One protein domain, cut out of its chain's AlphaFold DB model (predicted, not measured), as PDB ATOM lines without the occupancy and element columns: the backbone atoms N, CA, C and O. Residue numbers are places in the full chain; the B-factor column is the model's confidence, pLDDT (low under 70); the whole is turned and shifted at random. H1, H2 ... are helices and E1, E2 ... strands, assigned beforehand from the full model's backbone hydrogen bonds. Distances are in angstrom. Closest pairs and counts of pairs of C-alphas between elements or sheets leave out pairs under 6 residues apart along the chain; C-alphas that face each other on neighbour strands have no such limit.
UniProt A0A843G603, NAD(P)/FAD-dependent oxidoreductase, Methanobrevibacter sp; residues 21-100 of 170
ATOM      1  N   ILE A  21      46.849  44.472  17.265       91.75
ATOM      2  CA  ILE A  21      45.407  44.368  17.468       91.75
ATOM      3  C   ILE A  21      45.038  42.903  17.673       91.75
ATOM      4  O   ILE A  21      45.812  41.996  17.357       91.75
ATOM      5  N   THR A  22      43.845  42.655  18.201       94.25
ATOM      6  CA  THR A  22      43.277  41.311  18.261       94.25
ATOM      7  C   THR A  22      41.974  41.251  17.478       94.25
ATOM      8  O   THR A  22      41.219  42.220  17.440       94.25
ATOM      9  N   ILE A  23      41.715  40.105  16.847       95.88
ATOM     10  CA  ILE A  23      40.435  39.816  16.199       95.88
ATOM     11  C   ILE A  23      39.689  38.743  16.989       95.88
ATOM     12  O   ILE A  23      40.257  37.702  17.333       95.88
ATOM     13  N   ASP A  24      38.408  39.006  17.225       97.38
ATOM     14  CA  ASP A  24      37.427  38.027  17.671       97.38
ATOM     15  C   ASP A  24      36.670  37.487  16.452       97.38
ATOM     16  O   ASP A  24      35.862  38.183  15.837       97.38
ATOM     17  N   PHE A  25      36.972  36.249  16.069       97.25
ATOM     18  CA  PHE A  25      36.332  35.565  14.947       97.25
ATOM     19  C   PHE A  25      34.976  34.957  15.317       97.25
ATOM     20  O   PHE A  25      34.236  34.533  14.432       97.25
ATOM     21  N   THR A  26      34.650  34.883  16.608       96.25
ATOM     22  CA  THR A  26      33.429  34.252  17.120       96.25
ATOM     23  C   THR A  26      32.821  35.124  18.224       96.25
ATOM     24  O   THR A  26      32.809  34.711  19.389       96.25
ATOM     25  N   PRO A  27      32.335  36.340  17.900       96.06
ATOM     26  CA  PRO A  27      31.864  37.304  18.898       96.06
ATOM     27  C   PRO A  27      30.699  36.766  19.734       96.06
ATOM     28  O   PRO A  27      30.631  37.037  20.931       96.06
ATOM     29  N   ASP A  28      29.857  35.926  19.131       96.56
ATOM     30  CA  ASP A  28      28.664  35.353  19.759       96.56
ATOM     31  C   ASP A  28      28.952  34.153  20.676       96.56
ATOM     32  O   ASP A  28      28.033  33.637  21.307       96.56
ATOM     33  N   LEU A  29      30.201  33.679  20.736       96.38
ATOM     34  CA  LEU A  29      30.598  32.521  21.540       96.38
ATOM     35  C   LEU A  29      31.640  32.914  22.583       96.38
ATOM     36  O   LEU A  29      32.537  33.722  22.331       96.38
ATOM     37  N   THR A  30      31.572  32.291  23.750       98.06
ATOM     38  CA  THR A  30      32.614  32.332  24.778       98.06
ATOM     39  C   THR A  30      33.675  31.253  24.540       98.06
ATOM     40  O   THR A  30      33.457  30.271  23.829       98.06
ATOM     41  N   GLU A  31      34.848  31.389  25.165       97.81
ATOM     42  CA  GLU A  31      35.896  30.359  25.076       97.81
ATOM     43  C   GLU A  31      35.444  29.001  25.628       97.81
ATOM     44  O   GLU A  31      35.847  27.961  25.104       97.81
ATOM     45  N   GLU A  32      34.627  28.998  26.687       98.06
ATOM     46  CA  GLU A  32      34.074  27.764  27.252       98.06
ATOM     47  C   GLU A  32      33.122  27.091  26.267       98.06
ATOM     48  O   GLU A  32      33.319  25.915  25.967       98.06
ATOM     49  N   GLU A  33      32.192  27.836  25.664       98.19
ATOM     50  CA  GLU A  33      31.265  27.294  24.662       98.19
ATOM     51  C   GLU A  33      32.005  26.706  23.455       98.19
ATOM     52  O   GLU A  33      31.670  25.615  22.994       98.19
ATOM     53  N   ILE A  34      33.076  27.359  22.988       98.12
ATOM     54  CA  ILE A  34      33.926  26.829  21.911       98.12
ATOM     55  C   ILE A  34      34.557  25.492  22.330       98.12
ATOM     56  O   ILE A  34      34.523  24.509  21.583       98.12
ATOM     57  N   LYS A  35      35.144  25.421  23.532       98.19
ATOM     58  CA  LYS A  35      35.787  24.194  24.037       98.19
ATOM     59  C   LYS A  35      34.782  23.066  24.250       98.19
ATOM     60  O   LYS A  35      35.096  21.904  23.959       98.19
ATOM     61  N   GLU A  36      33.599  23.389  24.758       97.81
ATOM     62  CA  GLU A  36      32.493  22.456  24.938       97.81
ATOM     63  C   GLU A  36      32.007  21.926  23.594       97.81
ATOM     64  O   GLU A  36      31.909  20.711  23.428       97.81
ATOM     65  N   GLN A  37      31.819  22.798  22.603       97.12
ATOM     66  CA  GLN A  37      31.420  22.414  21.252       97.12
ATOM     67  C   GLN A  37      32.441  21.472  20.601       97.12
ATOM     68  O   GLN A  37      32.063  20.411  20.106       97.12
ATOM     69  N   ILE A  38      33.742  21.785  20.681       96.88
ATOM     70  CA  ILE A  38      34.801  20.889  20.183       96.88
ATOM     71  C   ILE A  38      34.726  19.533  20.893       96.88
ATOM     72  O   ILE A  38      34.861  18.482  20.266       96.88
ATOM     73  N   THR A  39      34.523  19.535  22.211       96.81
ATOM     74  CA  THR A  39      34.459  18.308  23.014       96.81
ATOM     75  C   THR A  39      33.249  17.454  22.658       96.81
ATOM     76  O   THR A  39      33.408  16.250  22.473       96.81
ATOM     77  N   LYS A  40      32.082  18.079  22.504       97.12
ATOM     78  CA  LYS A  40      30.827  17.436  22.123       97.12
ATOM     79  C   LYS A  40      30.892  16.842  20.719       97.12
ATOM     80  O   LYS A  40      30.410  15.737  20.517       97.12
ATOM     81  N   ASP A  41      31.528  17.535  19.779       96.50
ATOM     82  CA  ASP A  41      31.607  17.099  18.383       96.50
ATOM     83  C   ASP A  41      32.707  16.052  18.126       96.50
ATOM     84  O   ASP A  41      32.711  15.402  17.078       96.50
ATOM     85  N   THR A  42      33.675  15.895  19.037       95.62
ATOM     86  CA  THR A  42      34.831  15.001  18.835       95.62
ATOM     87  C   THR A  42      34.437  13.530  18.609       95.62
ATOM     88  O   THR A  42      34.992  12.940  17.678       95.62
ATOM     89  N   PRO A  43      33.512  12.915  19.381       94.75
ATOM     90  CA  PRO A  43      33.121  11.514  19.192       94.75
ATOM     91  C   PRO A  43      32.587  11.220  17.785       94.75
ATOM     92  O   PRO A  43      33.010  10.247  17.162       94.75
ATOM     93  N   ASP A  44      31.744  12.107  17.251       94.50
ATOM     94  CA  ASP A  44      31.107  11.936  15.937       94.50
ATOM     95  C   ASP A  44      32.066  12.230  14.774       94.50
ATOM     96  O   ASP A  44      31.881  11.753  13.655       94.50
ATOM     97  N   ASN A  45      33.124  13.004  15.034       94.50
ATOM     98  CA  ASN A  45      34.053  13.489  14.015       94.50
ATOM     99  C   ASN A  45      35.479  12.951  14.186       94.50
ATOM    100  O   ASN A  45      36.401  13.476  13.568       94.50
ATOM    101  N   GLY A  46      35.700  11.902  14.983       93.50
ATOM    102  CA  GLY A  46      37.037  11.493  15.434       93.50
ATOM    103  C   GLY A  46      38.088  11.299  14.328       93.50
ATOM    104  O   GLY A  46      39.244  11.680  14.514       93.50
ATOM    105  N   LYS A  47      37.698  10.760  13.162       95.81
ATOM    106  CA  LYS A  47      38.585  10.555  11.992       95.81
ATOM    107  C   LYS A  47      38.753  11.799  11.111       95.81
ATOM    108  O   LYS A  47      39.638  11.826  10.261       95.81
ATOM    109  N   MET A  48      37.907  12.812  11.283       97.38
ATOM    110  CA  MET A  48      37.975  14.062  10.535       97.38
ATOM    111  C   MET A  48      39.239  14.831  10.925       97.38
ATOM    112  O   MET A  48      39.600  14.899  12.099       97.38
ATOM    113  N   SER A  49      39.909  15.440   9.949       97.62
ATOM    114  CA  SER A  49      40.988  16.397  10.212       97.62
ATOM    115  C   SER A  49      40.443  17.662  10.882       97.62
ATOM    116  O   SER A  49      39.409  18.177  10.447       97.62
ATOM    117  N   ILE A  50      41.189  18.237  11.822       97.56
ATOM    118  CA  ILE A  50      40.870  19.508  12.478       97.56
ATOM    119  C   ILE A  50      40.691  20.640  11.461       97.56
ATOM    120  O   ILE A  50      39.786  21.448  11.615       97.56
ATOM    121  N   LYS A  51      41.443  20.639  10.350       97.56
ATOM    122  CA  LYS A  51      41.230  21.561   9.224       97.56
ATOM    123  C   LYS A  51      39.784  21.567   8.725       97.56
ATOM    124  O   LYS A  51      39.188  22.616   8.520       97.56
ATOM    125  N   ASN A  52      39.211  20.391   8.488       97.75
ATOM    126  CA  ASN A  52      37.842  20.298   7.984       97.75
ATOM    127  C   ASN A  52      36.821  20.705   9.046       97.75
ATOM    128  O   ASN A  52      35.837  21.351   8.705       97.75
ATOM    129  N   TYR A  53      37.087  20.394  10.314       97.81
ATOM    130  CA  TYR A  53      36.235  20.807  11.423       97.81
ATOM    131  C   TYR A  53      36.217  22.334  11.619       97.81
ATOM    132  O   TYR A  53      35.152  22.931  11.755       97.81
ATOM    133  N   MET A  54      37.382  22.985  11.548       97.88
ATOM    134  CA  MET A  54      37.539  24.429  11.771       97.88
ATOM    135  C   MET A  54      36.825  25.310  10.739       97.88
ATOM    136  O   MET A  54      36.596  26.488  11.006       97.88
ATOM    137  N   LYS A  55      36.392  24.749   9.602       97.25
ATOM    138  CA  LYS A  55      35.529  25.438   8.625       97.25
ATOM    139  C   LYS A  55      34.166  25.847   9.201       97.25
ATOM    140  O   LYS A  55      33.481  26.657   8.593       97.25
ATOM    141  N   LYS A  56      33.772  25.293  10.356       95.44
ATOM    142  CA  LYS A  56      32.598  25.741  11.122       95.44
ATOM    143  C   LYS A  56      32.775  27.140  11.730       95.44
ATOM    144  O   LYS A  56      31.778  27.812  11.951       95.44
ATOM    145  N   PHE A  57      34.015  27.548  12.008       96.44
ATOM    146  CA  PHE A  57      34.334  28.814  12.682       96.44
ATOM    147  C   PHE A  57      34.986  29.834  11.749       96.44
ATOM    148  O   PHE A  57      34.840  31.031  11.956       96.44
ATOM    149  N   LEU A  58      35.736  29.373  10.744       97.38
ATOM    150  CA  LEU A  58      36.584  30.224   9.913       97.38
ATOM    151  C   LEU A  58      36.368  29.959   8.413       97.38
ATOM    152  O   LEU A  58      36.106  28.815   8.024       97.38
ATOM    153  N   PRO A  59      36.569  30.970   7.544       97.19
ATOM    154  CA  PRO A  59      36.607  30.780   6.097       97.19
ATOM    155  C   PRO A  59      37.627  29.713   5.677       97.19
ATOM    156  O   PRO A  59      38.744  29.650   6.195       97.19
ATOM    157  N   ALA A  60      37.269  28.876   4.700       96.38
ATOM    158  CA  ALA A  60      38.051  27.689   4.344       96.38
ATOM    159  C   ALA A  60      39.499  27.984   3.903       96.38
ATOM    160  O   ALA A  60      40.382  27.164   4.149       96.38
ATOM    161  N   ASN A  61      39.741  29.135   3.273       96.44
ATOM    162  CA  ASN A  61      41.065  29.590   2.841       96.44
ATOM    163  C   ASN A  61      41.948  30.102   3.994       96.44
ATOM    164  O   ASN A  61      43.159  30.194   3.827       96.44
ATOM    165  N   PHE A  62      41.367  30.411   5.156       96.81
ATOM    166  CA  PHE A  62      42.087  30.942   6.316       96.81
ATOM    167  C   PHE A  62      42.474  29.861   7.337       96.81
ATOM    168  O   PHE A  62      43.431  30.024   8.092       96.81
ATOM    169  N   VAL A  63      41.762  28.728   7.346       98.00
ATOM    170  CA  VAL A  63      41.930  27.669   8.355       98.00
ATOM    171  C   VAL A  63      43.365  27.143   8.448       98.00
ATOM    172  O   VAL A  63      43.871  26.964   9.555       98.00
ATOM    173  N   ASP A  64      44.023  26.876   7.315       97.12
ATOM    174  CA  ASP A  64      45.389  26.333   7.323       97.12
ATOM    175  C   ASP A  64      46.368  27.318   7.965       97.12
ATOM    176  O   ASP A  64      47.110  26.940   8.872       97.12
ATOM    177  N   TYR A  65      46.311  28.586   7.547       96.06
ATOM    178  CA  TYR A  65      47.118  29.657   8.126       96.06
ATOM    179  C   TYR A  65      46.880  29.772   9.636       96.06
ATOM    180  O   TYR A  65      47.837  29.747  10.409       96.06
ATOM    181  N   PHE A  66      45.614  29.830  10.062       97.69
ATOM    182  CA  PHE A  66      45.247  29.955  11.471       97.69
ATOM    183  C   PHE A  66      45.831  28.815  12.313       97.69
ATOM    184  O   PHE A  66      46.494  29.057  13.321       97.69
ATOM    185  N   LEU A  67      45.632  27.565  11.879       97.81
ATOM    186  CA  LEU A  67      46.113  26.380  12.588       97.81
ATOM    187  C   LEU A  67      47.644  26.336  12.658       97.81
ATOM    188  O   LEU A  67      48.205  26.075  13.725       97.81
ATOM    189  N   MET A  68      48.322  26.651  11.552       97.12
ATOM    190  CA  MET A  68      49.781  26.732  11.515       97.12
ATOM    191  C   MET A  68      50.306  27.819  12.460       97.12
ATOM    192  O   MET A  68      51.230  27.552  13.227       97.12
ATOM    193  N   LYS A  69      49.676  29.002  12.484       95.44
ATOM    194  CA  LYS A  69      50.060  30.125  13.354       95.44
ATOM    195  C   LYS A  69      50.005  29.758  14.842       95.44
ATOM    196  O   LYS A  69      50.879  30.165  15.603       95.44
ATOM    197  N   ILE A  70      49.036  28.938  15.256       96.62
ATOM    198  CA  ILE A  70      48.892  28.480  16.654       96.62
ATOM    199  C   ILE A  70      49.647  27.173  16.962       96.62
ATOM    200  O   ILE A  70      49.555  26.625  18.073       96.62
ATOM    201  N   ASN A  71      50.456  26.699  16.008       97.12
ATOM    202  CA  ASN A  71      51.242  25.469  16.072       97.12
ATOM    203  C   ASN A  71      50.381  24.205  16.248       97.12
ATOM    204  O   ASN A  71      50.664  23.363  17.106       97.12
ATOM    205  N   ILE A  72      49.316  24.078  15.454       97.56
ATOM    206  CA  ILE A  72      48.487  22.874  15.341       97.56
ATOM    207  C   ILE A  72      48.534  22.389  13.890       97.56
ATOM    208  O   ILE A  72      48.243  23.135  12.962       97.56
ATOM    209  N   SER A  73      48.892  21.120  13.678       97.44
ATOM    210  CA  SER A  73      48.936  20.559  12.324       97.44
ATOM    211  C   SER A  73      47.524  20.458  11.724       97.44
ATOM    212  O   SER A  73      46.664  19.824  12.345       97.44
ATOM    213  N   PRO A  74      47.273  20.989  10.509       96.75
ATOM    214  CA  PRO A  74      45.971  20.884   9.846       96.75
ATOM    215  C   PRO A  74      45.500  19.443   9.601       96.75
ATOM    216  O   PRO A  74      44.296  19.182   9.563       96.75
ATOM    217  N   SER A  75      46.434  18.491   9.469       96.56
ATOM    218  CA  SER A  75      46.125  17.069   9.261       96.56
ATOM    219  C   SER A  75      45.779  16.317  10.549       96.56
ATOM    220  O   SER A  75      45.309  15.180  10.482       96.56
ATOM    221  N   LYS A  76      45.986  16.930  11.722       97.12
ATOM    222  CA  LYS A  76      45.666  16.324  13.015       97.12
ATOM    223  C   LYS A  76      44.183  15.962  13.063       97.12
ATOM    224  O   LYS A  76      43.339  16.773  12.704       97.12
ATOM    225  N   THR A  77      43.850  14.752  13.488       97.94
ATOM    226  CA  THR A  77      42.453  14.313  13.575       97.94
ATOM    227  C   THR A  77      41.782  14.841  14.840       97.94
ATOM    228  O   THR A  77      42.455  15.072  15.847       97.94
ATOM    229  N   MET A  78      40.455  14.990  14.817       97.50
ATOM    230  CA  MET A  78      39.665  15.422  15.978       97.50
ATOM    231  C   MET A  78      39.887  14.520  17.195       97.50
ATOM    232  O   MET A  78      40.037  15.023  18.304       97.50
ATOM    233  N   ALA A  79      40.002  13.203  16.994       96.69
ATOM    234  CA  ALA A  79      40.271  12.251  18.076       96.69
ATOM    235  C   ALA A  79      41.606  12.505  18.802       96.69
ATOM    236  O   ALA A  79      41.750  12.143  19.966       96.69
ATOM    237  N   ASN A  80      42.571  13.146  18.137       96.75
ATOM    238  CA  ASN A  80      43.895  13.424  18.692       96.75
ATOM    239  C   ASN A  80      44.014  14.840  19.284       96.75
ATOM    240  O   ASN A  80      45.101  15.228  19.726       96.75
ATOM    241  N   ILE A  81      42.940  15.638  19.278       96.38
ATOM    242  CA  ILE A  81      42.929  16.997  19.830       96.38
ATOM    243  C   ILE A  81      43.003  16.948  21.358       96.38
ATOM    244  O   ILE A  81      42.137  16.408  22.044       96.38
ATOM    245  N   THR A  82      44.051  17.559  21.904       96.94
ATOM    246  CA  THR A  82      44.311  17.604  23.345       96.94
ATOM    247  C   THR A  82      43.583  18.772  24.006       96.94
ATOM    248  O   THR A  82      43.180  19.730  23.349       96.94
ATOM    249  N   LYS A  83      43.485  18.767  25.342       97.19
ATOM    250  CA  LYS A  83      42.985  19.929  26.102       97.19
ATOM    251  C   LYS A  83      43.777  21.209  25.793       97.19
ATOM    252  O   LYS A  83      43.189  22.279  25.674       97.19
ATOM    253  N   LYS A  84      45.099  21.095  25.607       97.88
ATOM    254  CA  LYS A  84      45.973  22.221  25.242       97.88
ATOM    255  C   LYS A  84      45.621  22.788  23.867       97.88
ATOM    256  O   LYS A  84      45.605  24.002  23.706       97.88
ATOM    257  N   ASP A  85      45.315  21.923  22.902       97.69
ATOM    258  CA  ASP A  85      44.888  22.349  21.566       97.69
ATOM    259  C   ASP A  85      43.546  23.083  21.626       97.69
ATOM    260  O   ASP A  85      43.424  24.157  21.049       97.69
ATOM    261  N   LYS A  86      42.567  22.555  22.377       98.00
ATOM    262  CA  LYS A  86      41.256  23.205  22.558       98.00
ATOM    263  C   LYS A  86      41.394  24.603  23.158       98.00
ATOM    264  O   LYS A  86      40.788  25.535  22.647       98.00
ATOM    265  N   ASN A  87      42.226  24.752  24.191       98.00
ATOM    266  CA  ASN A  87      42.497  26.053  24.804       98.00
ATOM    267  C   ASN A  87      43.121  27.030  23.800       98.00
ATOM    268  O   ASN A  87      42.626  28.139  23.657       98.00
ATOM    269  N   LYS A  88      44.151  26.601  23.057       97.94
ATOM    270  CA  LYS A  88      44.787  27.438  22.028       97.94
ATOM    271  C   LYS A  88      43.805  27.881  20.948       97.94
ATOM    272  O   LYS A  88      43.845  29.035  20.535       97.94
ATOM    273  N   ILE A  89      42.963  26.958  20.479       98.25
ATOM    274  CA  ILE A  89      41.946  27.235  19.463       98.25
ATOM    275  C   ILE A  89      40.947  28.261  19.996       98.25
ATOM    276  O   ILE A  89      40.723  29.259  19.327       98.25
ATOM    277  N   ALA A  90      40.390  28.052  21.192       98.25
ATOM    278  CA  ALA A  90      39.410  28.963  21.777       98.25
ATOM    279  C   ALA A  90      39.991  30.363  22.028       98.25
ATOM    280  O   ALA A  90      39.408  31.355  21.600       98.25
ATOM    281  N   GLU A  91      41.183  30.438  22.624       98.00
ATOM    282  CA  GLU A  91      41.891  31.697  22.858       98.00
ATOM    283  C   GLU A  91      42.130  32.458  21.547       98.00
ATOM    284  O   GLU A  91      41.844  33.648  21.458       98.00
ATOM    285  N   ASN A  92      42.601  31.770  20.501       98.00
ATOM    286  CA  ASN A  92      42.897  32.410  19.221       98.00
ATOM    287  C   ASN A  92      41.657  32.650  18.359       98.00
ATOM    288  O   ASN A  92      41.718  33.498  17.485       98.00
ATOM    289  N   LEU A  93      40.541  31.954  18.574       98.06
ATOM    290  CA  LEU A  93      39.274  32.327  17.946       98.06
ATOM    291  C   LEU A  93      38.722  33.621  18.553       98.06
ATOM    292  O   LEU A  93      38.167  34.427  17.819       98.06
ATOM    293  N   LYS A  94      38.925  33.852  19.857       97.75
ATOM    294  CA  LYS A  94      38.444  35.060  20.546       97.75
ATOM    295  C   LYS A  94      39.384  36.254  20.473       97.75
ATOM    296  O   LYS A  94      38.924  37.388  20.539       97.75
ATOM    297  N   ARG A  95      40.696  36.022  20.436       96.50
ATOM    298  CA  ARG A  95      41.720  37.072  20.511       96.50
ATOM    299  C   ARG A  95      42.927  36.717  19.647       96.50
ATOM    300  O   ARG A  95      44.038  36.578  20.156       96.50
ATOM    301  N   HIS A  96      42.726  36.558  18.341       96.12
ATOM    302  CA  HIS A  96      43.836  36.303  17.422       96.12
ATOM    303  C   HIS A  96      44.718  37.546  17.286       96.12
ATOM    304  O   HIS A  96      44.211  38.568  16.822       96.12
ATOM    305  N   PRO A  97      46.010  37.500  17.650       92.38
ATOM    306  CA  PRO A  97      46.882  38.658  17.525       92.38
ATOM    307  C   PRO A  97      47.242  38.913  16.058       92.38
ATOM    308  O   PRO A  97      47.662  38.000  15.341       92.38
ATOM    309  N   ILE A  98      47.131  40.169  15.638       90.50
ATOM    310  CA  ILE A  98      47.595  40.666  14.345       90.50
ATOM    311  C   ILE A  98      48.560  41.810  14.596       90.50
ATOM    312  O   ILE A  98      48.271  42.717  15.375       90.50
ATOM    313  N   GLU A  99      49.701  41.738  13.923       88.88
ATOM    314  CA  GLU A  99      50.698  42.795  13.917       88.88
ATOM    315  C   GLU A  99      50.513  43.647  12.660       88.88
ATOM    316  O   GLU A  99      50.421  43.121  11.550       88.88
ATOM    317  N   ILE A 100      50.393  44.952  12.856       86.19
ATOM    318  CA  ILE A 100      50.268  45.960  11.814       86.19
ATOM    319  C   ILE A 100      51.686  46.407  11.471       86.19
ATOM    320  O   ILE A 100      52.360  47.026  12.292       86.19
TER     321      ILE A 100
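This is residues 21 to 100 of the 170 residues of the protein "NAD(P)/FAD-dependent oxidoreductase" of Methanobrevibacter sp (UniProt A0A843G603). A compact helical body has a small two-stranded ribbon, E1 with E2, at one end of its long axis, and residues 42 to 48 and 75 to 80 lie at the other end. In the body, H1 and the longest helix, H4, pack on each other at a steep tilt, while the short helices H2 and H3 pack on each other, with H3 near H4. The 80 printed residues hold four named helices and two named strands in the order E1 H1 H2 H3 H4 E2, mostly helix; the sheet is antiparallel. The radius of gyration of the C-alphas is 11.8 A, and the elongated outline spans 38 by 23 by 21 A.

E1, residues 21 to 23, and E2, residues 96 to 99, are antiparallel neighbours at 145 degrees; N 23 and O 96 are within hydrogen-bond range at 2.9 A, as are N 98 and O 21 at 2.8 A. The closest C-alphas of E1 and H4, residues 83 to 94, are those of Ile 23 and Lys 94, 6.7 A apart. H4 touches H1, residues 31 to 41, at a steep tilt of 54 degrees, opposite ways, closest at the C-alphas of Glu 31 and Ala 90, 5.0 A. H3, residues 63 to 69, and H4 are near each other, with 8 pairs of C-alphas within 10 A. H3 touches H2, residues 50 to 54, closest at the C-alphas of Lys 51 and Val 63, 6.2 A. H2 and H4 are apart. In H1, H2, H3 and H4 every O i to N i+4 pair is within hydrogen-bond range.

E1 begins at C-alpha 21, (45.407, 44.368, 17.468), and E2, 10.1 A long, ends at C-alpha 99, (50.698, 42.795, 13.917). H4 is 16.7 A long from C-alpha 83, (42.985, 19.929, 26.102); H1 is 15.5 A, H3 9.9 A, E1 6.9 A and H2 6.0 A.

The two C-alphas farthest apart, those of Asp 44 and Ile 100, are 39.3 A apart. The printed part has no cut. The link from H3 to H4, residues 70 to 82, is long, and H4 to E2 is tight. No printed residue is under 70 in pLDDT.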